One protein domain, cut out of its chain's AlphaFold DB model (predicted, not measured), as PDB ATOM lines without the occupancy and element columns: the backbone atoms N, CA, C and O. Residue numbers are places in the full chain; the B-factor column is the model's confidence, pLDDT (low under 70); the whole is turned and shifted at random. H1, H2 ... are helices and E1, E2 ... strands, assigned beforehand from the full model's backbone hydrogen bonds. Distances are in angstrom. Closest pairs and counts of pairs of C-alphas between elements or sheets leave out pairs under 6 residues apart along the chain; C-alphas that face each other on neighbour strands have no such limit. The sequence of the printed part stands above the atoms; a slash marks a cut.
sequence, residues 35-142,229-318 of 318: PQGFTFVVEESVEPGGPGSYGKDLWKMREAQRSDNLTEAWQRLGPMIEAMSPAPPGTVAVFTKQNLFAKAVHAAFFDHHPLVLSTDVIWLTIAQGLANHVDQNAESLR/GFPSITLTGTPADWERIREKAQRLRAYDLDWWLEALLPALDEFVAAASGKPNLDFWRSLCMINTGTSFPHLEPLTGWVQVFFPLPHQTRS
ATOM      1  N   PRO A  35     -17.523  41.718  15.010       57.75
ATOM      2  CA  PRO A  35     -16.997  40.902  13.937       57.75
ATOM      3  C   PRO A  35     -18.168  40.264  13.185       57.75
ATOM      4  O   PRO A  35     -18.947  39.506  13.755       57.75
ATOM      5  N   GLN A  36     -18.297  40.573  11.893       69.75
ATOM      6  CA  GLN A  36     -19.303  39.944  11.040       69.75
ATOM      7  C   GLN A  36     -18.980  38.448  10.922       69.75
ATOM      8  O   GLN A  36     -17.947  38.063  10.365       69.75
ATOM      9  N   GLY A  37     -19.846  37.610  11.488       78.56
ATOM     10  CA  GLY A  37     -19.606  36.180  11.611       78.56
ATOM     11  C   GLY A  37     -20.749  35.430  12.282       78.56
ATOM     12  O   GLY A  37     -21.753  36.019  12.686       78.56
ATOM     13  N   PHE A  38     -20.585  34.116  12.392       85.81
ATOM     14  CA  PHE A  38     -21.511  33.233  13.088       85.81
ATOM     15  C   PHE A  38     -20.990  32.920  14.496       85.81
ATOM     16  O   PHE A  38     -19.889  32.393  14.644       85.81
ATOM     17  N   THR A  39     -21.786  33.221  15.524       86.38
ATOM     18  CA  THR A  39     -21.443  32.981  16.935       86.38
ATOM     19  C   THR A  39     -22.328  31.895  17.525       86.38
ATOM     20  O   THR A  39     -23.545  31.927  17.351       86.38
ATOM     21  N   PHE A  40     -21.732  30.973  18.279       86.50
ATOM     22  CA  PHE A  40     -22.448  29.957  19.045       86.50
ATOM     23  C   PHE A  40     -21.887  29.837  20.465       86.50
ATOM     24  O   PHE A  40     -20.692  30.021  20.707       86.50
ATOM     25  N   VAL A  41     -22.774  29.550  21.416       83.81
ATOM     26  CA  VAL A  41     -22.422  29.310  22.822       83.81
ATOM     27  C   VAL A  41     -21.910  27.881  22.953       83.81
ATOM     28  O   VAL A  41     -22.529  26.956  22.428       83.81
ATOM     29  N   VAL A  42     -20.771  27.704  23.624       76.19
ATOM     30  CA  VAL A  42     -20.143  26.383  23.806       76.19
ATOM     31  C   VAL A  42     -20.500  25.816  25.180       76.19
ATOM     32  O   VAL A  42     -20.946  24.666  25.284       76.19
ATOM     33  N   GLU A  43     -20.387  26.648  26.219       70.25
ATOM     34  CA  GLU A  43     -20.750  26.316  27.596       70.25
ATOM     35  C   GLU A  43     -21.574  27.441  28.230       70.25
ATOM     36  O   GLU A  43     -21.051  28.493  28.584       70.25
ATOM     37  N   GLU A  44     -22.877  27.206  28.413       64.06
ATOM     38  CA  GLU A  44     -23.791  28.177  29.041       64.06
ATOM     39  C   GLU A  44     -23.459  28.456  30.514       64.06
ATOM     40  O   GLU A  44     -23.826  29.500  31.040       64.06
ATOM     41  N   SER A  45     -22.772  27.529  31.189       56.66
ATOM     42  CA  SER A  45     -22.394  27.644  32.602       56.66
ATOM     43  C   SER A  45     -21.104  28.430  32.847       56.66
ATOM     44  O   SER A  45     -20.738  28.628  34.006       56.66
ATOM     45  N   VAL A  46     -20.385  28.827  31.793       59.12
ATOM     46  CA  VAL A  46     -19.120  29.561  31.904       59.12
ATOM     47  C   VAL A  46     -19.375  31.045  31.665       59.12
ATOM     48  O   VAL A  46     -19.673  31.471  30.551       59.12
ATOM     49  N   GLU A  47     -19.232  31.839  32.722       66.38
ATOM     50  CA  GLU A  47     -19.369  33.293  32.646       66.38
ATOM     51  C   GLU A  47     -18.160  33.921  31.928       66.38
ATOM     52  O   GLU A  47     -17.017  33.592  32.262       66.38
ATOM     53  N   PRO A  48     -18.361  34.845  30.969       65.94
ATOM     54  CA  PRO A  48     -17.255  35.486  30.272       65.94
ATOM     55  C   PRO A  48     -16.342  36.285  31.209       65.94
ATOM     56  O   PRO A  48     -16.799  37.161  31.951       65.94
ATOM     57  N   GLY A  49     -15.029  36.082  31.088       56.31
ATOM     58  CA  GLY A  49     -14.025  36.985  31.643       56.31
ATOM     59  C   GLY A  49     -14.194  38.365  31.008       56.31
ATOM     60  O   GLY A  49     -13.858  38.560  29.838       56.31
ATOM     61  N   GLY A  50     -14.794  39.311  31.738       61.12
ATOM     62  CA  GLY A  50     -15.240  40.609  31.215       61.12
ATOM     63  C   GLY A  50     -14.156  41.446  30.501       61.12
ATOM     64  O   GLY A  50     -12.969  41.108  30.529       61.12
ATOM     65  N   PRO A  51     -14.524  42.575  29.866       60.19
ATOM     66  CA  PRO A  51     -13.622  43.346  29.008       60.19
ATOM     67  C   PRO A  51     -12.290  43.715  29.680       60.19
ATOM     68  O   PRO A  51     -12.253  44.226  30.801       60.19
ATOM     69  N   GLY A  52     -11.180  43.471  28.976       59.31
ATOM     70  CA  GLY A  52      -9.836  43.807  29.454       59.31
ATOM     71  C   GLY A  52      -9.366  42.994  30.663       59.31
ATOM     72  O   GLY A  52      -8.534  43.493  31.417       59.31
ATOM     73  N   SER A  53      -9.915  41.800  30.910       61.50
ATOM     74  CA  SER A  53      -9.393  40.872  31.930       61.50
ATOM     75  C   SER A  53      -8.212  40.018  31.450       61.50
ATOM     76  O   SER A  53      -7.412  39.592  32.281       61.50
ATOM     77  N   TYR A  54      -8.020  39.889  30.132       56.91
ATOM     78  CA  TYR A  54      -6.851  39.236  29.539       56.91
ATOM     79  C   TYR A  54      -5.542  39.817  30.098       56.91
ATOM     80  O   TYR A  54      -5.316  41.029  30.044       56.91
ATOM     81  N   GLY A  55      -4.661  38.948  30.598       54.38
ATOM     82  CA  GLY A  55      -3.319  39.308  31.066       54.38
ATOM     83  C   GLY A  55      -3.261  39.945  32.459       54.38
ATOM     84  O   GLY A  55      -2.183  40.366  32.876       54.38
ATOM     85  N   LYS A  56      -4.387  40.019  33.189       57.12
ATOM     86  CA  LYS A  56      -4.412  40.462  34.596       57.12
ATOM     87  C   LYS A  56      -3.969  39.363  35.569       57.12
ATOM     88  O   LYS A  56      -3.311  39.666  36.560       57.12
ATOM     89  N   ASP A  57      -4.245  38.101  35.242       53.44
ATOM     90  CA  ASP A  57      -3.832  36.930  36.024       53.44
ATOM     91  C   ASP A  57      -2.490  36.379  35.515       53.44
ATOM     92  O   ASP A  57      -2.416  35.367  34.813       53.44
ATOM     93  N   LEU A  58      -1.395  37.037  35.905       49.41
ATOM     94  CA  LEU A  58      -0.030  36.663  35.496       49.41
ATOM     95  C   LEU A  58       0.375  35.231  35.897       49.41
ATOM     96  O   LEU A  58       1.335  34.694  35.352       49.41
ATOM     97  N   TRP A  59      -0.338  34.602  36.837       44.22
ATOM     98  CA  TRP A  59      -0.072  33.227  37.265       44.22
ATOM     99  C   TRP A  59      -0.629  32.170  36.285       44.22
ATOM    100  O   TRP A  59      -0.050  31.089  36.178       44.22
ATOM    101  N   LYS A  60      -1.712  32.479  35.548       43.59
ATOM    102  CA  LYS A  60      -2.334  31.588  34.541       43.59
ATOM    103  C   LYS A  60      -1.666  31.698  33.179       43.59
ATOM    104  O   LYS A  60      -1.640  30.746  32.401       43.59
ATOM    105  N   MET A  61      -1.102  32.866  32.892       45.88
ATOM    106  CA  MET A  61      -0.413  33.131  31.643       45.88
ATOM    107  C   MET A  61       1.079  32.860  31.772       45.88
ATOM    108  O   MET A  61       1.829  33.631  32.359       45.88
ATOM    109  N   ARG A  62       1.550  31.812  31.096       45.16
ATOM    110  CA  ARG A  62       2.986  31.606  30.840       45.16
ATOM    111  C   ARG A  62       3.478  32.458  29.662       45.16
ATOM    112  O   ARG A  62       4.331  32.031  28.885       45.16
ATOM    113  N   GLU A  63       2.881  33.632  29.478       46.12
ATOM    114  CA  GLU A  63       3.249  34.561  28.419       46.12
ATOM    115  C   GLU A  63       4.468  35.379  28.847       46.12
ATOM    116  O   GLU A  63       4.659  35.690  30.022       46.12
ATOM    117  N   ALA A  64       5.312  35.745  27.881       41.41
ATOM    118  CA  ALA A  64       6.243  36.836  28.120       41.41
ATOM    119  C   ALA A  64       5.405  38.063  28.495       41.41
ATOM    120  O   ALA A  64       4.440  38.358  27.787       41.41
ATOM    121  N   GLN A  65       5.754  38.742  29.595       42.91
ATOM    122  CA  GLN A  65       5.098  39.993  29.976       42.91
ATOM    123  C   GLN A  65       4.950  40.875  28.739       42.91
ATOM    124  O   GLN A  65       5.895  40.975  27.945       42.91
ATOM    125  N   ARG A  66       3.758  41.466  28.575       42.31
ATOM    126  CA  ARG A  66       3.483  42.476  27.555       42.31
ATOM    127  C   ARG A  66       4.675  43.424  27.547       42.31
ATOM    128  O   ARG A  66       4.923  44.093  28.544       42.31
ATOM    129  N   SER A  67       5.447  43.438  26.464       42.69
ATOM    130  CA  SER A  67       6.356  44.552  26.298       42.69
ATOM    131  C   SER A  67       5.450  45.724  25.973       42.69
ATOM    132  O   SER A  67       4.722  45.707  24.977       42.69
ATOM    133  N   ASP A  68       5.454  46.734  26.831       43.38
ATOM    134  CA  ASP A  68       4.727  47.975  26.557       43.38
ATOM    135  C   ASP A  68       5.217  48.623  25.253       43.38
ATOM    136  O   ASP A  68       4.535  49.447  24.646       43.38
ATOM    137  N   ASN A  69       6.373  48.165  24.765       46.62
ATOM    138  CA  ASN A  69       6.956  48.527  23.499       46.62
ATOM    139  C   ASN A  69       7.135  47.307  22.577       46.62
ATOM    140  O   ASN A  69       7.931  46.403  22.840       46.62
ATOM    141  N   LEU A  70       6.442  47.333  21.438       49.91
ATOM    142  CA  LEU A  70       6.621  46.441  20.282       49.91
ATOM    143  C   LEU A  70       8.100  46.220  19.894       49.91
ATOM    144  O   LEU A  70       8.471  45.146  19.425       49.91
ATOM    145  N   THR A  71       8.946  47.221  20.137       47.22
ATOM    146  CA  THR A  71      10.371  47.266  19.776       47.22
ATOM    147  C   THR A  71      11.275  46.377  20.652       47.22
ATOM    148  O   THR A  71      12.357  45.988  20.216       47.22
ATOM    149  N   GLU A  72      10.867  45.984  21.862       50.03
ATOM    150  CA  GLU A  72      11.664  45.066  22.705       50.03
ATOM    151  C   GLU A  72      11.323  43.597  22.462       50.03
ATOM    152  O   GLU A  72      12.214  42.746  22.368       50.03
ATOM    153  N   ALA A  73      10.035  43.292  22.281       51.94
ATOM    154  CA  ALA A  73       9.622  41.986  21.776       51.94
ATOM    155  C   ALA A  73      10.296  41.680  20.422       51.94
ATOM    156  O   ALA A  73      10.685  40.542  20.159       51.94
ATOM    157  N   TRP A  74      10.521  42.722  19.615       56.25
ATOM    158  CA  TRP A  74      11.255  42.696  18.351       56.25
ATOM    159  C   TRP A  74      12.726  42.275  18.480       56.25
ATOM    160  O   TRP A  74      13.168  41.379  17.764       56.25
ATOM    161  N   GLN A  75      13.491  42.845  19.420       50.47
ATOM    162  CA  GLN A  75      14.902  42.474  19.606       50.47
ATOM    163  C   GLN A  75      15.080  41.010  20.046       50.47
ATOM    164  O   GLN A  75      16.069  40.370  19.689       50.47
ATOM    165  N   ARG A  76      14.098  40.446  20.765       53.38
ATOM    166  CA  ARG A  76      14.109  39.041  21.219       53.38
ATOM    167  C   ARG A  76      13.844  38.024  20.103       53.38
ATOM    168  O   ARG A  76      14.213  36.860  20.249       53.38
ATOM    169  N   LEU A  77      13.219  38.434  18.996       48.06
ATOM    170  CA  LEU A  77      12.924  37.560  17.851       48.06
ATOM    171  C   LEU A  77      14.080  37.466  16.838       48.06
ATOM    172  O   LEU A  77      14.074  36.566  15.996       48.06
ATOM    173  N   GLY A  78      15.104  38.313  16.975       49.69
ATOM    174  CA  GLY A  78      16.296  38.319  16.128       49.69
ATOM    175  C   GLY A  78      16.144  39.158  14.847       49.69
ATOM    176  O   GLY A  78      15.078  39.706  14.580       49.69
ATOM    177  N   PRO A  79      17.208  39.276  14.031       46.25
ATOM    178  CA  PRO A  79      17.328  40.239  12.922       46.25
ATOM    179  C   PRO A  79      16.469  39.930  11.673       46.25
ATOM    180  O   PRO A  79      16.810  40.362  10.578       46.25
ATOM    181  N   MET A  80      15.389  39.154  11.799       46.41
ATOM    182  CA  MET A  80      14.744  38.454  10.676       46.41
ATOM    183  C   MET A  80      13.424  39.071  10.187       46.41
ATOM    184  O   MET A  80      12.768  38.496   9.322       46.41
ATOM    185  N   ILE A  81      13.002  40.209  10.739       45.72
ATOM    186  CA  ILE A  81      11.766  40.898  10.344       45.72
ATOM    187  C   ILE A  81      12.130  42.335   9.959       45.72
ATOM    188  O   ILE A  81      12.934  42.968  10.634       45.72
ATOM    189  N   GLU A  82      11.577  42.840   8.853       38.75
ATOM    190  CA  GLU A  82      11.994  44.118   8.242       38.75
ATOM    191  C   GLU A  82      10.915  45.214   8.293       38.75
ATOM    192  O   GLU A  82      11.234  46.395   8.179       38.75
ATOM    193  N   ALA A  83       9.640  44.851   8.481       42.72
ATOM    194  CA  ALA A  83       8.519  45.790   8.571       42.72
ATOM    195  C   ALA A  83       7.287  45.146   9.232       42.72
ATOM    196  O   ALA A  83       7.177  43.921   9.294       42.72
ATOM    197  N   MET A  84       6.335  45.975   9.681       43.75
ATOM    198  CA  MET A  84       5.048  45.541  10.238       43.75
ATOM    199  C   MET A  84       3.929  46.535   9.878       43.75
ATOM    200  O   MET A  84       4.164  47.742   9.830       43.75
ATOM    201  N   SER A  85       2.709  46.041   9.647       39.88
ATOM    202  CA  SER A  85       1.509  46.884   9.547       39.88
ATOM    203  C   SER A  85       1.078  47.407  10.926       39.88
ATOM    204  O   SER A  85       1.315  46.724  11.924       39.88
ATOM    205  N   PRO A  86       0.392  48.561  11.022       47.06
ATOM    206  CA  PRO A  86      -0.177  49.026  12.287       47.06
ATOM    207  C   PRO A  86      -1.104  47.967  12.902       47.06
ATOM    208  O   PRO A  86      -1.908  47.362  12.190       47.06
ATOM    209  N   ALA A  87      -0.998  47.742  14.213       48.28
ATOM    210  CA  ALA A  87      -1.907  46.844  14.917       48.28
ATOM    211  C   ALA A  87      -3.314  47.473  14.991       48.28
ATOM    212  O   ALA A  87      -3.423  48.653  15.339       48.28
ATOM    213  N   PRO A  88      -4.392  46.725  14.697       49.22
ATOM    214  CA  PRO A  88      -5.750  47.208  14.912       49.22
ATOM    215  C   PRO A  88      -5.986  47.616  16.379       49.22
ATOM    216  O   PRO A  88      -5.378  47.030  17.284       49.22
ATOM    217  N   PRO A  89      -6.883  48.577  16.655       47.94
ATOM    218  CA  PRO A  89      -7.267  48.918  18.024       47.94
ATOM    219  C   PRO A  89      -7.716  47.677  18.815       47.94
ATOM    220  O   PRO A  89      -8.338  46.778  18.257       47.94
ATOM    221  N   GLY A  90      -7.379  47.599  20.106       51.94
ATOM    222  CA  GLY A  90      -7.751  46.466  20.968       51.94
ATOM    223  C   GLY A  90      -6.985  45.158  20.720       51.94
ATOM    224  O   GLY A  90      -7.274  44.160  21.374       51.94
ATOM    225  N   THR A  91      -5.990  45.154  19.826       48.72
ATOM    226  CA  THR A  91      -5.099  44.001  19.638       48.72
ATOM    227  C   THR A  91      -4.282  43.763  20.904       48.72
ATOM    228  O   THR A  91      -3.429  44.579  21.263       48.72
ATOM    229  N   VAL A  92      -4.495  42.625  21.563       53.09
ATOM    230  CA  VAL A  92      -3.569  42.154  22.591       53.09
ATOM    231  C   VAL A  92      -2.375  41.516  21.889       53.09
ATOM    232  O   VAL A  92      -2.461  40.427  21.327       53.09
ATOM    233  N   ALA A  93      -1.271  42.256  21.827       48.78
ATOM    234  CA  ALA A  93      -0.093  41.847  21.082       48.78
ATOM    235  C   ALA A  93       0.811  40.954  21.938       48.78
ATOM    236  O   ALA A  93       1.399  41.414  22.915       48.78
ATOM    237  N   VAL A  94       0.971  39.692  21.530       49.25
ATOM    238  CA  VAL A  94       1.945  38.775  22.132       49.25
ATOM    239  C   VAL A  94       2.821  38.182  21.037       49.25
ATOM    240  O   VAL A  94       2.495  37.170  20.416       49.25
ATOM    241  N   PHE A  95       3.957  38.828  20.786       44.97
ATOM    242  CA  PHE A  95       4.930  38.369  19.801       44.97
ATOM    243  C   PHE A  95       5.783  37.256  20.391       44.97
ATOM    244  O   PHE A  95       6.663  37.476  21.220       44.97
ATOM    245  N   THR A  96       5.518  36.035  19.952       50.50
ATOM    246  CA  THR A  96       6.311  34.861  20.318       50.50
ATOM    247  C   THR A  96       6.511  34.004  19.081       50.50
ATOM    248  O   THR A  96       5.758  34.119  18.118       50.50
ATOM    249  N   LYS A  97       7.471  33.078  19.125       51.47
ATOM    250  CA  LYS A  97       7.595  32.026  18.103       51.47
ATOM    251  C   LYS A  97       6.417  31.033  18.100       51.47
ATOM    252  O   LYS A  97       6.418  30.105  17.300       51.47
ATOM    253  N   GLN A  98       5.453  31.174  19.009       60.12
ATOM    254  CA  GLN A  98       4.312  30.272  19.126       60.12
ATOM    255  C   GLN A  98       3.215  30.681  18.134       60.12
ATOM    256  O   GLN A  98       3.009  31.865  17.867       60.12
ATOM    257  N   ASN A  99       2.504  29.696  17.587       73.12
ATOM    258  CA  ASN A  99       1.425  29.936  16.636       73.12
ATOM    259  C   ASN A  99       0.255  30.692  17.300       73.12
ATOM    260  O   ASN A  99      -0.222  30.309  18.366       73.12
ATOM    261  N   LEU A 100      -0.215  31.757  16.644       75.00
ATOM    262  CA  LEU A 100      -1.230  32.667  17.186       75.00
ATOM    263  C   LEU A 100      -2.579  31.989  17.451       75.00
ATOM    264  O   LEU A 100      -3.231  32.323  18.435       75.00
ATOM    265  N   PHE A 101      -2.978  31.024  16.619       80.50
ATOM    266  CA  PHE A 101      -4.206  30.262  16.831       80.50
ATOM    267  C   PHE A 101      -4.114  29.415  18.107       80.50
ATOM    268  O   PHE A 101      -4.991  29.517  18.959       80.50
ATOM    269  N   ALA A 102      -3.013  28.680  18.311       79.12
ATOM    270  CA  ALA A 102      -2.804  27.915  19.544       79.12
ATOM    271  C   ALA A 102      -2.812  28.804  20.798       79.12
ATOM    272  O   ALA A 102      -3.397  28.437  21.815       79.12
ATOM    273  N   LYS A 103      -2.196  29.990  20.724       75.06
ATOM    274  CA  LYS A 103      -2.176  30.944  21.843       75.06
ATOM    275  C   LYS A 103      -3.554  31.508  22.159       75.06
ATOM    276  O   LYS A 103      -3.923  31.556  23.324       75.06
ATOM    277  N   ALA A 104      -4.304  31.906  21.132       79.38
ATOM    278  CA  ALA A 104      -5.653  32.432  21.299       79.38
ATOM    279  C   ALA A 104      -6.582  31.383  21.925       79.38
ATOM    280  O   ALA A 104      -7.288  31.694  22.878       79.38
ATOM    281  N   VAL A 105      -6.519  30.135  21.446       81.19
ATOM    282  CA  VAL A 105      -7.261  28.999  22.017       81.19
ATOM    283  C   VAL A 105      -6.868  28.777  23.478       81.19
ATOM    284  O   VAL A 105      -7.743  28.685  24.332       81.19
ATOM    285  N   HIS A 106      -5.569  28.743  23.788       75.06
ATOM    286  CA  HIS A 106      -5.081  28.554  25.155       75.06
ATOM    287  C   HIS A 106      -5.565  29.668  26.091       75.06
ATOM    288  O   HIS A 106      -6.171  29.392  27.119       75.06
ATOM    289  N   ALA A 107      -5.328  30.932  25.743       71.25
ATOM    290  CA  ALA A 107      -5.692  32.047  26.608       71.25
ATOM    291  C   ALA A 107      -7.212  32.169  26.792       71.25
ATOM    292  O   ALA A 107      -7.680  32.350  27.911       71.25
ATOM    293  N   ALA A 108      -7.994  31.989  25.723       75.69
ATOM    294  CA  ALA A 108      -9.448  32.035  25.829       75.69
ATOM    295  C   ALA A 108     -10.017  30.898  26.690       75.69
ATOM    296  O   ALA A 108     -10.971  31.124  27.428       75.69
ATOM    297  N   PHE A 109      -9.398  29.715  26.652       72.50
ATOM    298  CA  PHE A 109      -9.789  28.580  27.484       72.50
ATOM    299  C   PHE A 109      -9.512  28.816  28.976       72.50
ATOM    300  O   PHE A 109     -10.345  28.495  29.819       72.50
ATOM    301  N   PHE A 110      -8.342  29.368  29.312       67.69
ATOM    302  CA  PHE A 110      -7.924  29.573  30.705       67.69
ATOM    303  C   PHE A 110      -8.593  30.767  31.388       67.69
ATOM    304  O   PHE A 110      -8.827  30.717  32.595       67.69
ATOM    305  N   ASP A 111      -8.902  31.814  30.624       66.06
ATOM    306  CA  ASP A 111      -9.476  33.058  31.147       66.06
ATOM    307  C   ASP A 111     -10.962  33.229  30.794       66.06
ATOM    308  O   ASP A 111     -11.523  34.313  30.963       66.06
ATOM    309  N   HIS A 112     -11.611  32.162  30.306       69.12
ATOM    310  CA  HIS A 112     -13.034  32.151  29.943       69.12
ATOM    311  C   HIS A 112     -13.409  33.288  29.000       69.12
ATOM    312  O   HIS A 112     -14.422  33.970  29.174       69.12
ATOM    313  N   HIS A 113     -12.581  33.528  27.990       77.81
ATOM    314  CA  HIS A 113     -12.895  34.541  26.998       77.81
ATOM    315  C   HIS A 113     -13.693  33.948  25.840       77.81
ATOM    316  O   HIS A 113     -13.388  32.845  25.379       77.81
ATOM    317  N   PRO A 114     -14.668  34.699  25.298       81.56
ATOM    318  CA  PRO A 114     -15.187  34.433  23.967       81.56
ATOM    319  C   PRO A 114     -14.038  34.348  22.957       81.56
ATOM    320  O   PRO A 114     -13.180  35.235  22.903       81.56
ATOM    321  N   LEU A 115     -14.018  33.288  22.153       86.06
ATOM    322  CA  LEU A 115     -12.973  33.057  21.161       86.06
ATOM    323  C   LEU A 115     -13.476  33.445  19.769       86.06
ATOM    324  O   LEU A 115     -14.428  32.865  19.257       86.06
ATOM    325  N   VAL A 116     -12.802  34.394  19.120       86.69
ATOM    326  CA  VAL A 116     -13.112  34.801  17.741       86.69
ATOM    327  C   VAL A 116     -12.064  34.223  16.792       86.69
ATOM    328  O   VAL A 116     -10.877  34.528  16.910       86.69
ATOM    329  N   LEU A 117     -12.497  33.404  15.836       87.75
ATOM    330  CA  LEU A 117     -11.650  32.764  14.833       87.75
ATOM    331  C   LEU A 117     -11.966  33.318  13.448       87.75
ATOM    332  O   LEU A 117     -13.094  33.217  12.966       87.75
ATOM    333  N   SER A 118     -10.949  33.873  12.793       88.06
ATOM    334  CA  SER A 118     -11.056  34.312  11.407       88.06
ATOM    335  C   SER A 118     -10.624  33.241  10.418       88.06
ATOM    336  O   SER A 118      -9.754  32.407  10.682       88.06
ATOM    337  N   THR A 119     -11.187  33.313   9.219       85.19
ATOM    338  CA  THR A 119     -10.755  32.517   8.065       85.19
ATOM    339  C   THR A 119      -9.248  32.644   7.822       85.19
ATOM    340  O   THR A 119      -8.567  31.656   7.536       85.19
ATOM    341  N   ASP A 120      -8.699  33.847   7.999       82.81
ATOM    342  CA  ASP A 120      -7.281  34.130   7.778       82.81
ATOM    343  C   ASP A 120      -6.375  33.463   8.814       82.81
ATOM    344  O   ASP A 120      -5.367  32.873   8.430       82.81
ATOM    345  N   VAL A 121      -6.719  33.501  10.111       84.19
ATOM    346  CA  VAL A 121      -5.869  32.889  11.150       84.19
ATOM    347  C   VAL A 121      -5.825  31.365  11.004       84.19
ATOM    348  O   VAL A 121      -4.767  30.752  11.178       84.19
ATOM    349  N   ILE A 122      -6.942  30.759  10.595       89.38
ATOM    350  CA  ILE A 122      -7.020  29.325  10.311       89.38
ATOM    351  C   ILE A 122      -6.210  28.976   9.060       89.38
ATOM    352  O   ILE A 122      -5.355  28.090   9.109       89.38
ATOM    353  N   TRP A 123      -6.393  29.702   7.952       88.50
ATOM    354  CA  TRP A 123      -5.630  29.434   6.731       88.50
ATOM    355  C   TRP A 123      -4.124  29.665   6.915       88.50
ATOM    356  O   TRP A 123      -3.326  28.858   6.441       88.50
ATOM    357  N   LEU A 124      -3.719  30.728   7.615       83.62
ATOM    358  CA  LEU A 124      -2.311  30.993   7.921       83.62
ATOM    359  C   LEU A 124      -1.696  29.873   8.762       83.62
ATOM    360  O   LEU A 124      -0.563  29.479   8.502       83.62
ATOM    361  N   THR A 125      -2.445  29.321   9.717       85.62
ATOM    362  CA  THR A 125      -1.982  28.183  10.523       85.62
ATOM    363  C   THR A 125      -1.750  26.943   9.657       85.62
ATOM    364  O   THR A 125      -0.691  26.324   9.739       85.62
ATOM    365  N   ILE A 126      -2.673  26.629   8.742       86.50
ATOM    366  CA  ILE A 126      -2.495  25.534   7.770       86.50
ATOM    367  C   ILE A 126      -1.292  25.811   6.852       86.50
ATOM    368  O   ILE A 126      -0.467  24.933   6.605       86.50
ATOM    369  N   ALA A 127      -1.145  27.042   6.362       83.75
ATOM    370  CA  ALA A 127      -0.027  27.421   5.504       83.75
ATOM    371  C   ALA A 127       1.329  27.292   6.221       83.75
ATOM    372  O   ALA A 127       2.303  26.873   5.598       83.75
ATOM    373  N   GLN A 128       1.393  27.589   7.522       81.81
ATOM    374  CA  GLN A 128       2.580  27.351   8.350       81.81
ATOM    375  C   GLN A 128       2.894  25.853   8.481       81.81
ATOM    376  O   GLN A 128       4.056  25.467   8.372       81.81
ATOM    377  N   GLY A 129       1.874  25.002   8.641       80.69
ATOM    378  CA  GLY A 129       2.039  23.545   8.619       80.69
ATOM    379  C   GLY A 129       2.640  23.041   7.301       80.69
ATOM    380  O   GLY A 129       3.621  22.296   7.314       80.69
ATOM    381  N   LEU A 130       2.129  23.521   6.160       84.69
ATOM    382  CA  LEU A 130       2.709  23.237   4.842       84.69
ATOM    383  C   LEU A 130       4.150  23.751   4.730       84.69
ATOM    384  O   LEU A 130       5.011  23.024   4.248       84.69
ATOM    385  N   ALA A 131       4.423  24.985   5.164       79.44
ATOM    386  CA  ALA A 131       5.760  25.571   5.094       79.44
ATOM    387  C   ALA A 131       6.787  24.729   5.866       79.44
ATOM    388  O   ALA A 131       7.855  24.441   5.332       79.44
ATOM    389  N   ASN A 132       6.431  24.259   7.065       79.44
ATOM    390  CA  ASN A 132       7.276  23.362   7.856       79.44
ATOM    391  C   ASN A 132       7.504  22.017   7.152       79.44
ATOM    392  O   ASN A 132       8.621  21.503   7.149       79.44
ATOM    393  N   HIS A 133       6.467  21.447   6.532       83.12
ATOM    394  CA  HIS A 133       6.606  20.215   5.759       83.12
ATOM    395  C   HIS A 133       7.538  20.399   4.554       83.12
ATOM    396  O   HIS A 133       8.402  19.558   4.313       83.12
ATOM    397  N   VAL A 134       7.402  21.512   3.828       81.00
ATOM    398  CA  VAL A 134       8.273  21.852   2.695       81.00
ATOM    399  C   VAL A 134       9.713  22.052   3.146       81.00
ATOM    400  O   VAL A 134      10.610  21.530   2.496       81.00
ATOM    401  N   ASP A 135       9.943  22.745   4.261       80.06
ATOM    402  CA  ASP A 135      11.282  22.952   4.821       80.06
ATOM    403  C   ASP A 135      11.983  21.616   5.127       80.06
ATOM    404  O   ASP A 135      13.130  21.399   4.737       80.06
ATOM    405  N   GLN A 136      11.254  20.662   5.713       81.25
ATOM    406  CA  GLN A 136      11.775  19.331   6.045       81.25
ATOM    407  C   GLN A 136      11.958  18.409   4.826       81.25
ATOM    408  O   GLN A 136      12.717  17.445   4.900       81.25
ATOM    409  N   ASN A 137      11.278  18.685   3.708       82.19
ATOM    410  CA  ASN A 137      11.209  17.800   2.536       82.19
ATOM    411  C   ASN A 137      11.603  18.511   1.225       82.19
ATOM    412  O   ASN A 137      11.232  18.064   0.134       82.19
ATOM    413  N   ALA A 138      12.366  19.605   1.322       83.81
ATOM    414  CA  ALA A 138      12.559  20.588   0.253       83.81
ATOM    415  C   ALA A 138      13.019  19.985  -1.082       83.81
ATOM    416  O   ALA A 138      12.482  20.335  -2.131       83.81
ATOM    417  N   GLU A 139      13.975  19.052  -1.057       86.38
ATOM    418  CA  GLU A 139      14.490  18.429  -2.284       86.38
ATOM    419  C   GLU A 139      13.506  17.425  -2.889       86.38
ATOM    420  O   GLU A 139      13.294  17.428  -4.100       86.38
ATOM    421  N   SER A 140      12.832  16.621  -2.062       88.19
ATOM    422  CA  SER A 140      11.822  15.668  -2.542       88.19
ATOM    423  C   SER A 140      10.606  16.368  -3.166       88.19
ATOM    424  O   SER A 140      10.037  15.884  -4.143       88.19
ATOM    425  N   LEU A 141      10.254  17.554  -2.657       86.19
ATOM    426  CA  LEU A 141       9.138  18.359  -3.145       86.19
ATOM    427  C   LEU A 141       9.552  19.386  -4.208       86.19
ATOM    428  O   LEU A 141       8.679  20.030  -4.791       86.19
ATOM    429  N   ARG A 142      10.850  19.544  -4.505       86.00
ATOM    430  CA  ARG A 142      11.386  20.600  -5.384       86.00
ATOM    431  C   ARG A 142      10.636  20.696  -6.707       86.00
ATOM    432  O   ARG A 142      10.190  21.782  -7.071       86.00
ATOM    433  N   GLY A 229     -12.589  26.747  30.125       62.22
ATOM    434  CA  GLY A 229     -13.663  26.519  29.153       62.22
ATOM    435  C   GLY A 229     -13.857  27.699  28.200       62.22
ATOM    436  O   GLY A 229     -13.340  28.791  28.430       62.22
ATOM    437  N   PHE A 230     -14.609  27.499  27.117       74.69
ATOM    438  CA  PHE A 230     -15.000  28.592  26.220       74.69
ATOM    439  C   PHE A 230     -16.458  28.984  26.497       74.69
ATOM    440  O   PHE A 230     -17.333  28.137  26.325       74.69
ATOM    441  N   PRO A 231     -16.768  30.245  26.852       78.25
ATOM    442  CA  PRO A 231     -18.157  30.701  26.927       78.25
ATOM    443  C   PRO A 231     -18.843  30.624  25.553       78.25
ATOM    444  O   PRO A 231     -19.926  30.062  25.390       78.25
ATOM    445  N   SER A 232     -18.188  31.156  24.520       82.88
ATOM    446  CA  SER A 232     -18.696  31.177  23.148       82.88
ATOM    447  C   SER A 232     -17.568  31.226  22.124       82.88
ATOM    448  O   SER A 232     -16.445  31.644  22.424       82.88
ATOM    449  N   ILE A 233     -17.877  30.792  20.901       87.81
ATOM    450  CA  ILE A 233     -16.976  30.862  19.750       87.81
ATOM    451  C   ILE A 233     -17.673  31.612  18.614       87.81
ATOM    452  O   ILE A 233     -18.829  31.337  18.286       87.81
ATOM    453  N   THR A 234     -16.949  32.537  17.988       89.69
ATOM    454  CA  THR A 234     -17.375  33.272  16.793       89.69
ATOM    455  C   THR A 234     -16.484  32.911  15.616       89.69
ATOM    456  O   THR A 234     -15.271  33.093  15.677       89.69
ATOM    457  N   LEU A 235     -17.081  32.455  14.518       91.25
ATOM    458  CA  LEU A 235     -16.409  32.246  13.237       91.25
ATOM    459  C   LEU A 235     -16.686  33.441  12.326       91.25
ATOM    460  O   LEU A 235     -17.829  33.656  11.923       91.25
ATOM    461  N   THR A 236     -15.662  34.229  12.000       88.88
ATOM    462  CA  THR A 236     -15.821  35.374  11.088       88.88
ATOM    463  C   THR A 236     -15.743  34.945   9.626       88.88
ATOM    464  O   THR A 236     -15.193  33.890   9.305       88.88
ATOM    465  N   GLY A 237     -16.311  35.758   8.734       85.12
ATOM    466  CA  GLY A 237     -16.446  35.416   7.315       85.12
ATOM    467  C   GLY A 237     -17.729  34.643   7.005       85.12
ATOM    468  O   GLY A 237     -18.563  34.392   7.875       85.12
ATOM    469  N   THR A 238     -17.919  34.305   5.732       89.38
ATOM    470  CA  THR A 238     -19.124  33.618   5.249       89.38
ATOM    471  C   THR A 238     -18.942  32.098   5.254       89.38
ATOM    472  O   THR A 238     -17.810  31.621   5.166       89.38
ATOM    473  N   PRO A 239     -20.025  31.297   5.277       89.06
ATOM    474  CA  PRO A 239     -19.927  29.845   5.102       89.06
ATOM    475  C   PRO A 239     -19.128  29.436   3.854       89.06
ATOM    476  O   PRO A 239     -18.312  28.519   3.914       89.06
ATOM    477  N   ALA A 240     -19.276  30.184   2.754       90.75
ATOM    478  CA  ALA A 240     -18.534  29.961   1.515       90.75
ATOM    479  C   ALA A 240     -17.014  30.165   1.678       90.75
ATOM    480  O   ALA A 240     -16.220  29.496   1.015       90.75
ATOM    481  N   ASP A 241     -16.580  31.058   2.572       90.88
ATOM    482  CA  ASP A 241     -15.157  31.232   2.875       90.88
ATOM    483  C   ASP A 241     -14.590  30.001   3.597       90.88
ATOM    484  O   ASP A 241     -13.483  29.552   3.286       90.88
ATOM    485  N   TRP A 242     -15.367  29.407   4.509       93.69
ATOM    486  CA  TRP A 242     -14.994  28.181   5.217       93.69
ATOM    487  C   TRP A 242     -14.959  26.965   4.282       93.69
ATOM    488  O   TRP A 242     -13.999  26.190   4.321       93.69
ATOM    489  N   GLU A 243     -15.922  26.849   3.363       93.62
ATOM    490  CA  GLU A 243     -15.896  25.847   2.286       93.62
ATOM    491  C   GLU A 243     -14.638  26.008   1.424       93.62
ATOM    492  O   GLU A 243     -13.924  25.042   1.143       93.62
ATOM    493  N   ARG A 244     -14.285  27.251   1.079       93.56
ATOM    494  CA  ARG A 244     -13.087  27.551   0.294       93.56
ATOM    495  C   ARG A 244     -11.794  27.208   1.034       93.56
ATOM    496  O   ARG A 244     -10.846  26.749   0.395       93.56
ATOM    497  N   ILE A 245     -11.714  27.411   2.352       92.25
ATOM    498  CA  ILE A 245     -10.566  26.961   3.164       92.25
ATOM    499  C   ILE A 245     -10.437  25.444   3.091       92.25
ATOM    500  O   ILE A 245      -9.348  24.941   2.808       92.25
ATOM    501  N   ARG A 246     -11.542  24.726   3.294       96.19
ATOM    502  CA  ARG A 246     -11.591  23.265   3.226       96.19
ATOM    503  C   ARG A 246     -11.155  22.741   1.856       96.19
ATOM    504  O   ARG A 246     -10.306  21.854   1.775       96.19
ATOM    505  N   GLU A 247     -11.646  23.330   0.768       94.25
ATOM    506  CA  GLU A 247     -11.207  22.995  -0.592       94.25
ATOM    507  C   GLU A 247      -9.718  23.280  -0.821       94.25
ATOM    508  O   GLU A 247      -9.007  22.466  -1.418       94.25
ATOM    509  N   LYS A 248      -9.222  24.435  -0.359       93.88
ATOM    510  CA  LYS A 248      -7.800  24.782  -0.463       93.88
ATOM    511  C   LYS A 248      -6.930  23.792   0.311       93.88
ATOM    512  O   LYS A 248      -5.905  23.375  -0.221       93.88
ATOM    513  N   ALA A 249      -7.347  23.391   1.513       93.00
ATOM    514  CA  ALA A 249      -6.665  22.378   2.312       93.00
ATOM    515  C   ALA A 249      -6.655  21.017   1.598       93.00
ATOM    516  O   ALA A 249      -5.615  20.373   1.520       93.00
ATOM    517  N   GLN A 250      -7.761  20.614   0.966       94.12
ATOM    518  CA  GLN A 250      -7.821  19.365   0.200       94.12
ATOM    519  C   GLN A 250      -6.832  19.338  -0.976       94.12
ATOM    520  O   GLN A 250      -6.258  18.292  -1.279       94.12
ATOM    521  N   ARG A 251      -6.580  20.479  -1.630       93.50
ATOM    522  CA  ARG A 251      -5.576  20.573  -2.709       93.50
ATOM    523  C   ARG A 251      -4.144  20.363  -2.213       93.50
ATOM    524  O   ARG A 251      -3.273  20.071  -3.031       93.50
ATOM    525  N   LEU A 252      -3.894  20.449  -0.903       91.44
ATOM    526  CA  LEU A 252      -2.575  20.172  -0.332       91.44
ATOM    527  C   LEU A 252      -2.161  18.700  -0.452       91.44
ATOM    528  O   LEU A 252      -0.975  18.412  -0.311       91.44
ATOM    529  N   ARG A 253      -3.079  17.785  -0.812       91.31
ATOM    530  CA  ARG A 253      -2.744  16.392  -1.173       91.31
ATOM    531  C   ARG A 253      -1.673  16.302  -2.254       91.31
ATOM    532  O   ARG A 253      -0.881  15.370  -2.269       91.31
ATOM    533  N   ALA A 254      -1.590  17.309  -3.126       89.44
ATOM    534  CA  ALA A 254      -0.540  17.396  -4.133       89.44
ATOM    535  C   ALA A 254       0.884  17.402  -3.541       89.44
ATOM    536  O   ALA A 254       1.833  17.142  -4.275       89.44
ATOM    537  N   TYR A 255       1.052  17.671  -2.242       87.38
ATOM    538  CA  TYR A 255       2.338  17.767  -1.547       87.38
ATOM    539  C   TYR A 255       2.589  16.613  -0.563       87.38
ATOM    540  O   TYR A 255       3.328  16.806   0.386       87.38
ATOM    541  N   ASP A 256       2.002  15.431  -0.790       88.06
ATOM    542  CA  ASP A 256       2.249  14.204  -0.000       88.06
ATOM    543  C   ASP A 256       1.867  14.333   1.491       88.06
ATOM    544  O   ASP A 256       2.513  13.799   2.393       88.06
ATOM    545  N   LEU A 257       0.778  15.063   1.747       87.69
ATOM    546  CA  LEU A 257       0.279  15.398   3.085       87.69
ATOM    547  C   LEU A 257      -0.963  14.596   3.500       87.69
ATOM    548  O   LEU A 257      -1.644  14.988   4.445       87.69
ATOM    549  N   ASP A 258      -1.289  13.492   2.822       90.19
ATOM    550  CA  ASP A 258      -2.524  12.733   3.082       90.19
ATOM    551  C   ASP A 258      -2.685  12.329   4.557       90.19
ATOM    552  O   ASP A 258      -3.749  12.558   5.124       90.19
ATOM    553  N   TRP A 259      -1.612  11.877   5.217       89.50
ATOM    554  CA  TRP A 259      -1.606  11.516   6.645       89.50
ATOM    555  C   TRP A 259      -2.053  12.657   7.575       89.50
ATOM    556  O   TRP A 259      -2.661  12.419   8.616       89.50
ATOM    557  N   TRP A 260      -1.754  13.907   7.214       91.88
ATOM    558  CA  TRP A 260      -2.170  15.086   7.970       91.88
ATOM    559  C   TRP A 260      -3.590  15.508   7.580       91.88
ATOM    560  O   TRP A 260      -4.412  15.850   8.433       91.88
ATOM    561  N   LEU A 261      -3.899  15.448   6.283       91.81
ATOM    562  CA  LEU A 261      -5.185  15.861   5.729       91.81
ATOM    563  C   LEU A 261      -6.338  14.937   6.129       91.81
ATOM    564  O   LEU A 261      -7.470  15.407   6.220       91.81
ATOM    565  N   GLU A 262      -6.066  13.663   6.407       92.19
ATOM    566  CA  GLU A 262      -7.043  12.719   6.963       92.19
ATOM    567  C   GLU A 262      -7.612  13.187   8.306       92.19
ATOM    568  O   GLU A 262      -8.800  12.998   8.557       92.19
ATOM    569  N   ALA A 263      -6.804  13.856   9.134       90.06
ATOM    570  CA  ALA A 263      -7.262  14.460  10.381       90.06
ATOM    571  C   ALA A 263      -7.776  15.897  10.178       90.06
ATOM    572  O   ALA A 263      -8.779  16.287  10.777       90.06
ATOM    573  N   LEU A 264      -7.115  16.687   9.320       92.19
ATOM    574  CA  LEU A 264      -7.431  18.108   9.125       92.19
ATOM    575  C   LEU A 264      -8.768  18.347   8.420       92.19
ATOM    576  O   LEU A 264      -9.494  19.266   8.795       92.19
ATOM    577  N   LEU A 265      -9.107  17.558   7.398       95.25
ATOM    578  CA  LEU A 265     -10.327  17.785   6.619       95.25
ATOM    579  C   LEU A 265     -11.611  17.583   7.443       95.25
ATOM    580  O   LEU A 265     -12.452  18.478   7.374       95.25
ATOM    581  N   PRO A 266     -11.754  16.526   8.271       95.62
ATOM    582  CA  PRO A 266     -12.895  16.400   9.179       95.62
ATOM    583  C   PRO A 266     -13.028  17.568  10.160       95.62
ATOM    584  O   PRO A 266     -14.133  18.033  10.413       95.62
ATOM    585  N   ALA A 267     -11.910  18.093  10.677       93.62
ATOM    586  CA  ALA A 267     -11.959  19.278  11.529       93.62
ATOM    587  C   ALA A 267     -12.490  20.495  10.754       93.62
ATOM    588  O   ALA A 267     -13.331  21.225  11.265       93.62
ATOM    589  N   LEU A 268     -12.060  20.698   9.502       95.19
ATOM    590  CA  LEU A 268     -12.563  21.780   8.646       95.19
ATOM    591  C   LEU A 268     -14.034  21.599   8.238       95.19
ATOM    592  O   LEU A 268     -14.727  22.600   8.065       95.19
ATOM    593  N   ASP A 269     -14.525  20.362   8.128       95.88
ATOM    594  CA  ASP A 269     -15.951  20.082   7.923       95.88
ATOM    595  C   ASP A 269     -16.798  20.623   9.092       95.88
ATOM    596  O   ASP A 269     -17.858  21.208   8.869       95.88
ATOM    597  N   GLU A 270     -16.292  20.539  10.325       95.44
ATOM    598  CA  GLU A 270     -16.949  21.104  11.513       95.44
ATOM    599  C   GLU A 270     -16.928  22.643  11.534       95.44
ATOM    600  O   GLU A 270     -17.899  23.264  11.975       95.44
ATOM    601  N   PHE A 271     -15.889  23.292  10.985       94.00
ATOM    602  CA  PHE A 271     -15.906  24.750  10.759       94.00
ATOM    603  C   PHE A 271     -16.984  25.155   9.749       94.00
ATOM    604  O   PHE A 271     -17.704  26.125   9.980       94.00
ATOM    605  N   VAL A 272     -17.125  24.410   8.647       94.81
ATOM    606  CA  VAL A 272     -18.159  24.663   7.628       94.81
ATOM    607  C   VAL A 272     -19.562  24.466   8.207       94.81
ATOM    608  O   VAL A 272     -20.438  25.313   8.010       94.81
ATOM    609  N   ALA A 273     -19.778  23.375   8.946       93.25
ATOM    610  CA  ALA A 273     -21.047  23.086   9.603       93.25
ATOM    611  C   ALA A 273     -21.412  24.169  10.627       93.25
ATOM    612  O   ALA A 273     -22.525  24.704  10.584       93.25
ATOM    613  N   ALA A 274     -20.462  24.552  11.488       91.31
ATOM    614  CA  ALA A 274     -20.650  25.621  12.458       91.31
ATOM    615  C   ALA A 274     -20.971  26.951  11.773       91.31
ATOM    616  O   ALA A 274     -21.998  27.545  12.086       91.31
ATOM    617  N   ALA A 275     -20.183  27.378  10.780       91.06
ATOM    618  CA  ALA A 275     -20.423  28.630  10.059       91.06
ATOM    619  C   ALA A 275     -21.790  28.657   9.352       91.06
ATOM    620  O   ALA A 275     -22.404  29.715   9.229       91.06
ATOM    621  N   SER A 276     -22.297  27.492   8.939       90.88
ATOM    622  CA  SER A 276     -23.617  27.312   8.316       90.88
ATOM    623  C   SER A 276     -24.781  27.247   9.316       90.88
ATOM    624  O   SER A 276     -25.913  26.940   8.933       90.88
ATOM    625  N   GLY A 277     -24.523  27.497  10.600       89.75
ATOM    626  CA  GLY A 277     -25.539  27.510  11.646       89.75
ATOM    627  C   GLY A 277     -25.792  26.171  12.334       89.75
ATOM    628  O   GLY A 277     -26.790  26.037  13.039       89.75
ATOM    629  N   LYS A 278     -24.933  25.166  12.126       93.25
ATOM    630  CA  LYS A 278     -25.093  23.803  12.660       93.25
ATOM    631  C   LYS A 278     -23.842  23.342  13.428       93.25
ATOM    632  O   LYS A 278     -23.210  22.371  13.015       93.25
ATOM    633  N   PRO A 279     -23.443  24.031  14.512       90.31
ATOM    634  CA  PRO A 279     -22.269  23.639  15.287       90.31
ATOM    635  C   PRO A 279     -22.509  22.321  16.042       90.31
ATOM    636  O   PRO A 279     -23.510  22.167  16.743       90.31
ATOM    637  N   ASN A 280     -21.562  21.387  15.951       89.50
ATOM    638  CA  ASN A 280     -21.511  20.193  16.793       89.50
ATOM    639  C   ASN A 280     -20.853  20.529  18.140       89.50
ATOM    640  O   ASN A 280     -19.628  20.555  18.260       89.50
ATOM    641  N   LEU A 281     -21.654  20.830  19.163       82.38
ATOM    642  CA  LEU A 281     -21.130  21.326  20.441       82.38
ATOM    643  C   LEU A 281     -20.166  20.348  21.125       82.38
ATOM    644  O   LEU A 281     -19.202  20.796  21.740       82.38
ATOM    645  N   ASP A 282     -20.367  19.037  20.986       79.06
ATOM    646  CA  ASP A 282     -19.477  18.041  21.595       79.06
ATOM    647  C   ASP A 282     -18.093  18.046  20.938       79.06
ATOM    648  O   ASP A 282     -17.073  17.970  21.627       79.06
ATOM    649  N   PHE A 283     -18.040  18.243  19.618       86.69
ATOM    650  CA  PHE A 283     -16.782  18.484  18.921       86.69
ATOM    651  C   PHE A 283     -16.111  19.767  19.434       86.69
ATOM    652  O   PHE A 283     -14.959  19.725  19.867       86.69
ATOM    653  N   TRP A 284     -16.822  20.897  19.473       85.62
ATOM    654  CA  TRP A 284     -16.247  22.192  19.872       85.62
ATOM    655  C   TRP A 284     -15.803  22.263  21.339       85.62
ATOM    656  O   TRP A 284     -14.792  22.902  21.627       85.62
ATOM    657  N   ARG A 285     -16.469  21.545  22.249       77.56
ATOM    658  CA  ARG A 285     -16.026  21.384  23.648       77.56
ATOM    659  C   ARG A 285     -14.672  20.689  23.760       77.56
ATOM    660  O   ARG A 285     -13.905  20.973  24.668       77.56
ATOM    661  N   SER A 286     -14.347  19.816  22.808       81.56
ATOM    662  CA  SER A 286     -13.061  19.111  22.761       81.56
ATOM    663  C   SER A 286     -11.961  19.853  21.984       81.56
ATOM    664  O   SER A 286     -10.901  19.275  21.725       81.56
ATOM    665  N   LEU A 287     -12.182  21.129  21.620       80.88
ATOM    666  CA  LEU A 287     -11.189  21.971  20.933       80.88
ATOM    667  C   LEU A 287      -9.883  22.042  21.723       80.88
ATOM    668  O   LEU A 287      -8.807  21.841  21.163       80.88
ATOM    669  N   CYS A 288      -9.996  22.278  23.025       76.44
ATOM    670  CA  CYS A 288      -8.888  22.356  23.957       76.44
ATOM    671  C   CYS A 288      -9.277  21.591  25.219       76.44
ATOM    672  O   CYS A 288     -10.296  21.890  25.830       76.44
ATOM    673  N   MET A 289      -8.477  20.604  25.601       61.97
ATOM    674  CA  MET A 289      -8.650  19.858  26.834       61.97
ATOM    675  C   MET A 289      -7.302  19.752  27.527       61.97
ATOM    676  O   MET A 289      -6.281  19.450  26.914       61.97
ATOM    677  N   ILE A 290      -7.279  19.970  28.830       54.31
ATOM    678  CA  ILE A 290      -6.117  19.638  29.644       54.31
ATOM    679  C   ILE A 290      -6.566  18.503  30.530       54.31
ATOM    680  O   ILE A 290      -7.566  18.620  31.237       54.31
ATOM    681  N   ASN A 291      -5.850  17.391  30.456       40.66
ATOM    682  CA  ASN A 291      -6.059  16.298  31.376       40.66
ATOM    683  C   ASN A 291      -5.543  16.763  32.744       40.66
ATOM    684  O   ASN A 291      -4.360  16.679  33.050       40.66
ATOM    685  N   THR A 292      -6.418  17.336  33.567       38.59
ATOM    686  CA  THR A 292      -6.099  17.771  34.937       38.59
ATOM    687  C   THR A 292      -6.078  16.587  35.909       38.59
ATOM    688  O   THR A 292      -6.460  16.693  37.075       38.59
ATOM    689  N   GLY A 293      -5.611  15.431  35.433       33.75
ATOM    690  CA  GLY A 293      -5.347  14.266  36.255       33.75
ATOM    691  C   GLY A 293      -4.150  14.528  37.163       33.75
ATOM    692  O   GLY A 293      -3.014  14.365  36.751       33.75
ATOM    693  N   THR A 294      -4.428  14.895  38.414       31.17
ATOM    694  CA  THR A 294      -3.565  14.704  39.597       31.17
ATOM    695  C   THR A 294      -2.136  15.279  39.554       31.17
ATOM    696  O   THR A 294      -1.233  14.736  38.934       31.17
ATOM    697  N   SER A 295      -1.910  16.314  40.370       39.38
ATOM    698  CA  SER A 295      -0.746  16.475  41.259       39.38
ATOM    699  C   SER A 295       0.604  15.862  40.832       39.38
ATOM    700  O   SER A 295       1.057  14.933  41.487       39.38
ATOM    701  N   PHE A 296       1.316  16.419  39.848       32.19
ATOM    702  CA  PHE A 296       2.760  16.171  39.672       32.19
ATOM    703  C   PHE A 296       3.477  17.394  39.057       32.19
ATOM    704  O   PHE A 296       2.842  18.187  38.366       32.19
ATOM    705  N   PRO A 297       4.797  17.583  39.278       39.12
ATOM    706  CA  PRO A 297       5.555  18.773  38.861       39.12
ATOM    707  C   PRO A 297       5.880  18.811  37.352       39.12
ATOM    708  O   PRO A 297       6.825  19.474  36.921       39.12
ATOM    709  N   HIS A 298       5.097  18.114  36.529       39.03
ATOM    710  CA  HIS A 298       5.261  18.057  35.085       39.03
ATOM    711  C   HIS A 298       3.945  18.488  34.436       39.03
ATOM    712  O   HIS A 298       2.938  17.804  34.576       39.03
ATOM    713  N   LEU A 299       3.952  19.643  33.758       41.69
ATOM    714  CA  LEU A 299       2.835  20.062  32.912       41.69
ATOM    715  C   LEU A 299       2.575  18.959  31.875       41.69
ATOM    716  O   LEU A 299       3.436  18.713  31.026       41.69
ATOM    717  N   GLU A 300       1.411  18.312  31.935       46.09
ATOM    718  CA  GLU A 300       0.950  17.454  30.844       46.09
ATOM    719  C   GLU A 300       0.721  18.290  29.569       46.09
ATOM    720  O   GLU A 300       0.420  19.488  29.648       46.09
ATOM    721  N   PRO A 301       0.900  17.697  28.376       50.69
ATOM    722  CA  PRO A 301       0.674  18.396  27.119       50.69
ATOM    723  C   PRO A 301      -0.799  18.800  26.958       50.69
ATOM    724  O   PRO A 301      -1.706  18.081  27.370       50.69
ATOM    725  N   LEU A 302      -1.024  19.939  26.300       59.25
ATOM    726  CA  LEU A 302      -2.336  20.347  25.799       59.25
ATOM    727  C   LEU A 302      -2.929  19.203  24.957       59.25
ATOM    728  O   LEU A 302      -2.291  18.751  24.007       59.25
ATOM    729  N   THR A 303      -4.127  18.737  25.303       63.53
ATOM    730  CA  THR A 303      -4.888  17.733  24.541       63.53
ATOM    731  C   THR A 303      -6.092  18.395  23.859       63.53
ATOM    732  O   THR A 303      -6.384  19.566  24.093       63.53
ATOM    733  N   GLY A 304      -6.782  17.683  22.970       73.75
ATOM    734  CA  GLY A 304      -7.902  18.226  22.190       73.75
ATOM    735  C   GLY A 304      -7.582  18.342  20.702       73.75
ATOM    736  O   GLY A 304      -6.428  18.242  20.280       73.75
ATOM    737  N   TRP A 305      -8.610  18.506  19.873       86.25
ATOM    738  CA  TRP A 305      -8.438  18.401  18.422       86.25
ATOM    739  C   TRP A 305      -7.727  19.609  17.795       86.25
ATOM    740  O   TRP A 305      -7.296  19.506  16.649       86.25
ATOM    741  N   VAL A 306      -7.488  20.708  18.532       86.44
ATOM    742  CA  VAL A 306      -6.657  21.841  18.066       86.44
ATOM    743  C   VAL A 306      -5.287  21.389  17.537       86.44
ATOM    744  O   VAL A 306      -4.751  21.980  16.599       86.44
ATOM    745  N   GLN A 307      -4.744  20.293  18.078       83.75
ATOM    746  CA  GLN A 307      -3.472  19.703  17.659       83.75
ATOM    747  C   GLN A 307      -3.454  19.252  16.189       83.75
ATOM    748  O   GLN A 307      -2.390  19.202  15.580       83.75
ATOM    749  N   VAL A 308      -4.619  18.973  15.595       87.88
ATOM    750  CA  VAL A 308      -4.759  18.572  14.188       87.88
ATOM    751  C   VAL A 308      -4.227  19.646  13.234       87.88
ATOM    752  O   VAL A 308      -3.759  19.328  12.144       87.88
ATOM    753  N   PHE A 309      -4.232  20.919  13.632       86.38
ATOM    754  CA  PHE A 309      -3.666  22.004  12.826       86.38
ATOM    755  C   PHE A 309      -2.136  22.036  12.804       86.38
ATOM    756  O   PHE A 309      -1.551  22.753  11.990       86.38
ATOM    757  N   PHE A 310      -1.485  21.263  13.672       84.12
ATOM    758  CA  PHE A 310      -0.040  21.228  13.815       84.12
ATOM    759  C   PHE A 310       0.476  19.866  13.347       84.12
ATOM    760  O   PHE A 310       0.422  18.903  14.112       84.12
ATOM    761  N   PRO A 311       0.990  19.761  12.107       76.06
ATOM    762  CA  PRO A 311       1.600  18.535  11.613       76.06
ATOM    763  C   PRO A 311       2.928  18.312  12.341       76.06
ATOM    764  O   PRO A 311       3.998  18.695  11.869       76.06
ATOM    765  N   LEU A 312       2.859  17.731  13.535       59.31
ATOM    766  CA  LEU A 312       4.027  17.219  14.226       59.31
ATOM    767  C   LEU A 312       4.393  15.906  13.531       59.31
ATOM    768  O   LEU A 312       3.557  14.997  13.505       59.31
ATOM    769  N   PRO A 313       5.599  15.769  12.953       44.62
ATOM    770  CA  PRO A 313       6.050  14.455  12.535       44.62
ATOM    771  C   PRO A 313       5.971  13.540  13.756       44.62
ATOM    772  O   PRO A 313       6.265  13.977  14.873       44.62
ATOM    773  N   HIS A 314       5.558  12.289  13.557       39.22
ATOM    774  CA  HIS A 314       5.690  11.255  14.572       39.22
ATOM    775  C   HIS A 314       7.178  11.135  14.941       39.22
ATOM    776  O   HIS A 314       7.902  10.316  14.382       39.22
ATOM    777  N   GLN A 315       7.669  11.968  15.858       33.50
ATOM    778  CA  GLN A 315       8.894  11.678  16.569       33.50
ATOM    779  C   GLN A 315       8.563  10.466  17.422       33.50
ATOM    780  O   GLN A 315       7.786  10.532  18.375       33.50
ATOM    781  N   THR A 316       9.091   9.340  16.954       32.56
ATOM    782  CA  THR A 316       9.388   8.132  17.708       32.56
ATOM    783  C   THR A 316       9.441   8.425  19.201       32.56
ATOM    784  O   THR A 316      10.422   8.974  19.700       32.56
ATOM    785  N   ARG A 317       8.374   8.043  19.910       25.81
ATOM    786  CA  ARG A 317       8.483   7.680  21.320       25.81
ATOM    787  C   ARG A 317       9.429   6.477  21.367       25.81
ATOM    788  O   ARG A 317       8.992   5.360  21.101       25.81
ATOM    789  N   SER A 318      10.716   6.734  21.575       27.30
ATOM    790  CA  SER A 318      11.692   5.744  22.038       27.30
ATOM    791  C   SER A 318      11.789   5.823  23.549       27.30
ATOM    792  O   SER A 318      11.958   6.972  24.021       27.30
TER     793      SER A 318
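Overview. This is residues 35 to 142 and 229 to 318 of the 318 residues of the protein "Hypothetical protein" of Alexandrium monilatum (UniProt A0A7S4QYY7). A small sheet of three strands, E1, E3 and E2, sits at one end of three long helices: H5 and H6 make a helical hairpin, and H3 runs beside H5. H2 packs on the sheet at E2, H8 packs on H6, and long stretches with little regular structure reach outward, with residues 78 to 89 and 293 to 298 sticking out and H1 away from the other helices. The printed part has 198 residues with eight named helices and three named strands, in the order E1 H1 H2 E2 H3 H4 E3 H5 H6 H7 H8; the sheet runs E1 E3 E2, is mixed, and the class is mostly helix. The whole is compact, with a radius of gyration of the C-alphas of 18.0 A, and spans 47 by 45 by 42 A.

Along the chain. Begin with the sheet: find C-alpha 37 at (-19.606, 36.180, 11.611), where E1, residues 37 to 41, starts its 13.4 A. E3 is residues 232 to 236, 13.1 A long, and E2 is residues 115 to 117. From C-alpha 119 at (-10.755, 32.517, 8.065), H3 runs 26.2 A to residue 136, and H4 follows at residues 138 to 142. H5, residues 239 to 255, is 26.2 A long; H6, residues 258 to 275, is 24.9 A long and has a kink of 29 degrees near residue 265. H2 is residues 100 to 110, 15.4 A long, and H1 is residues 70 to 77, 11.2 A long. H7 is residues 281 to 285, and H8, residues 305 to 309, ends with C-alpha 309 at (-3.666, 22.004, 12.826).

Arrangement. Look first at E3, the inner strand. E1 and E3 are antiparallel at 167 degrees, with N 38 and O 235 within hydrogen-bond range at 2.8 A. E3 and E2 are parallel at 20 degrees, with N 117 and O 234 within range at 2.8 A. Three helices only graze this sheet: H2 with residues 101 to 109, H6 with residues 271 to 275 and H7 with residues 281 to 284. H5 and H6 form a hairpin and touch at a shallow tilt of 4 degrees, opposite ways; their closest C-alphas, of Pro 239 and Ala 275, are 5.1 A apart. H3 is the hub, touching three helices. Its residues 119 to 126 touch H5 at a shallow tilt of 6 degrees, the same way, closest at the C-alphas of Trp 123 and Ile 245, 6.6 A. Its residues 121 to 125 touch H2 at a steep tilt of 58 degrees, opposite ways, closest at the C-alphas of Phe 101 and Val 121, 6.5 A. Its residues 125 to 129 only just touch H8, with 3 pairs of C-alphas within 8 A, the closest those of Ile 126 and Phe 309 at 6.3 A. H6 touches H8 with residues 260 to 267, closest at the C-alphas of Leu 264 and Val 308, 5.7 A. H4 is close to H3 but not clearly touching, with the C-alphas of Val 134 and Leu 141 at 6.9 A. H1 is apart from H2 and H3, for instance. Every O i to N i+4 pair is within hydrogen-bond range in H1, H2, H3, H4 and H7; H5 has 9 of 13, H6 11 of 14 and H8 0 of 1, with 2 of 2 O i to N i+3 pairs in H8.

Size, cuts and confidence. The two C-alphas farthest apart, of Ser 45 and Glu 139, are 51.6 A from each other. Residues 143 to 228 are not printed, and C-alphas 142 and 229 stand 43.1 A apart across the cut. The long links are E1 to H1, H1 to H2 and H7 to H8. The mean pLDDT of the printed part is 70.6; 83 residues are under 70, among them 44 to 98, 289 to 303 and 312 to 318.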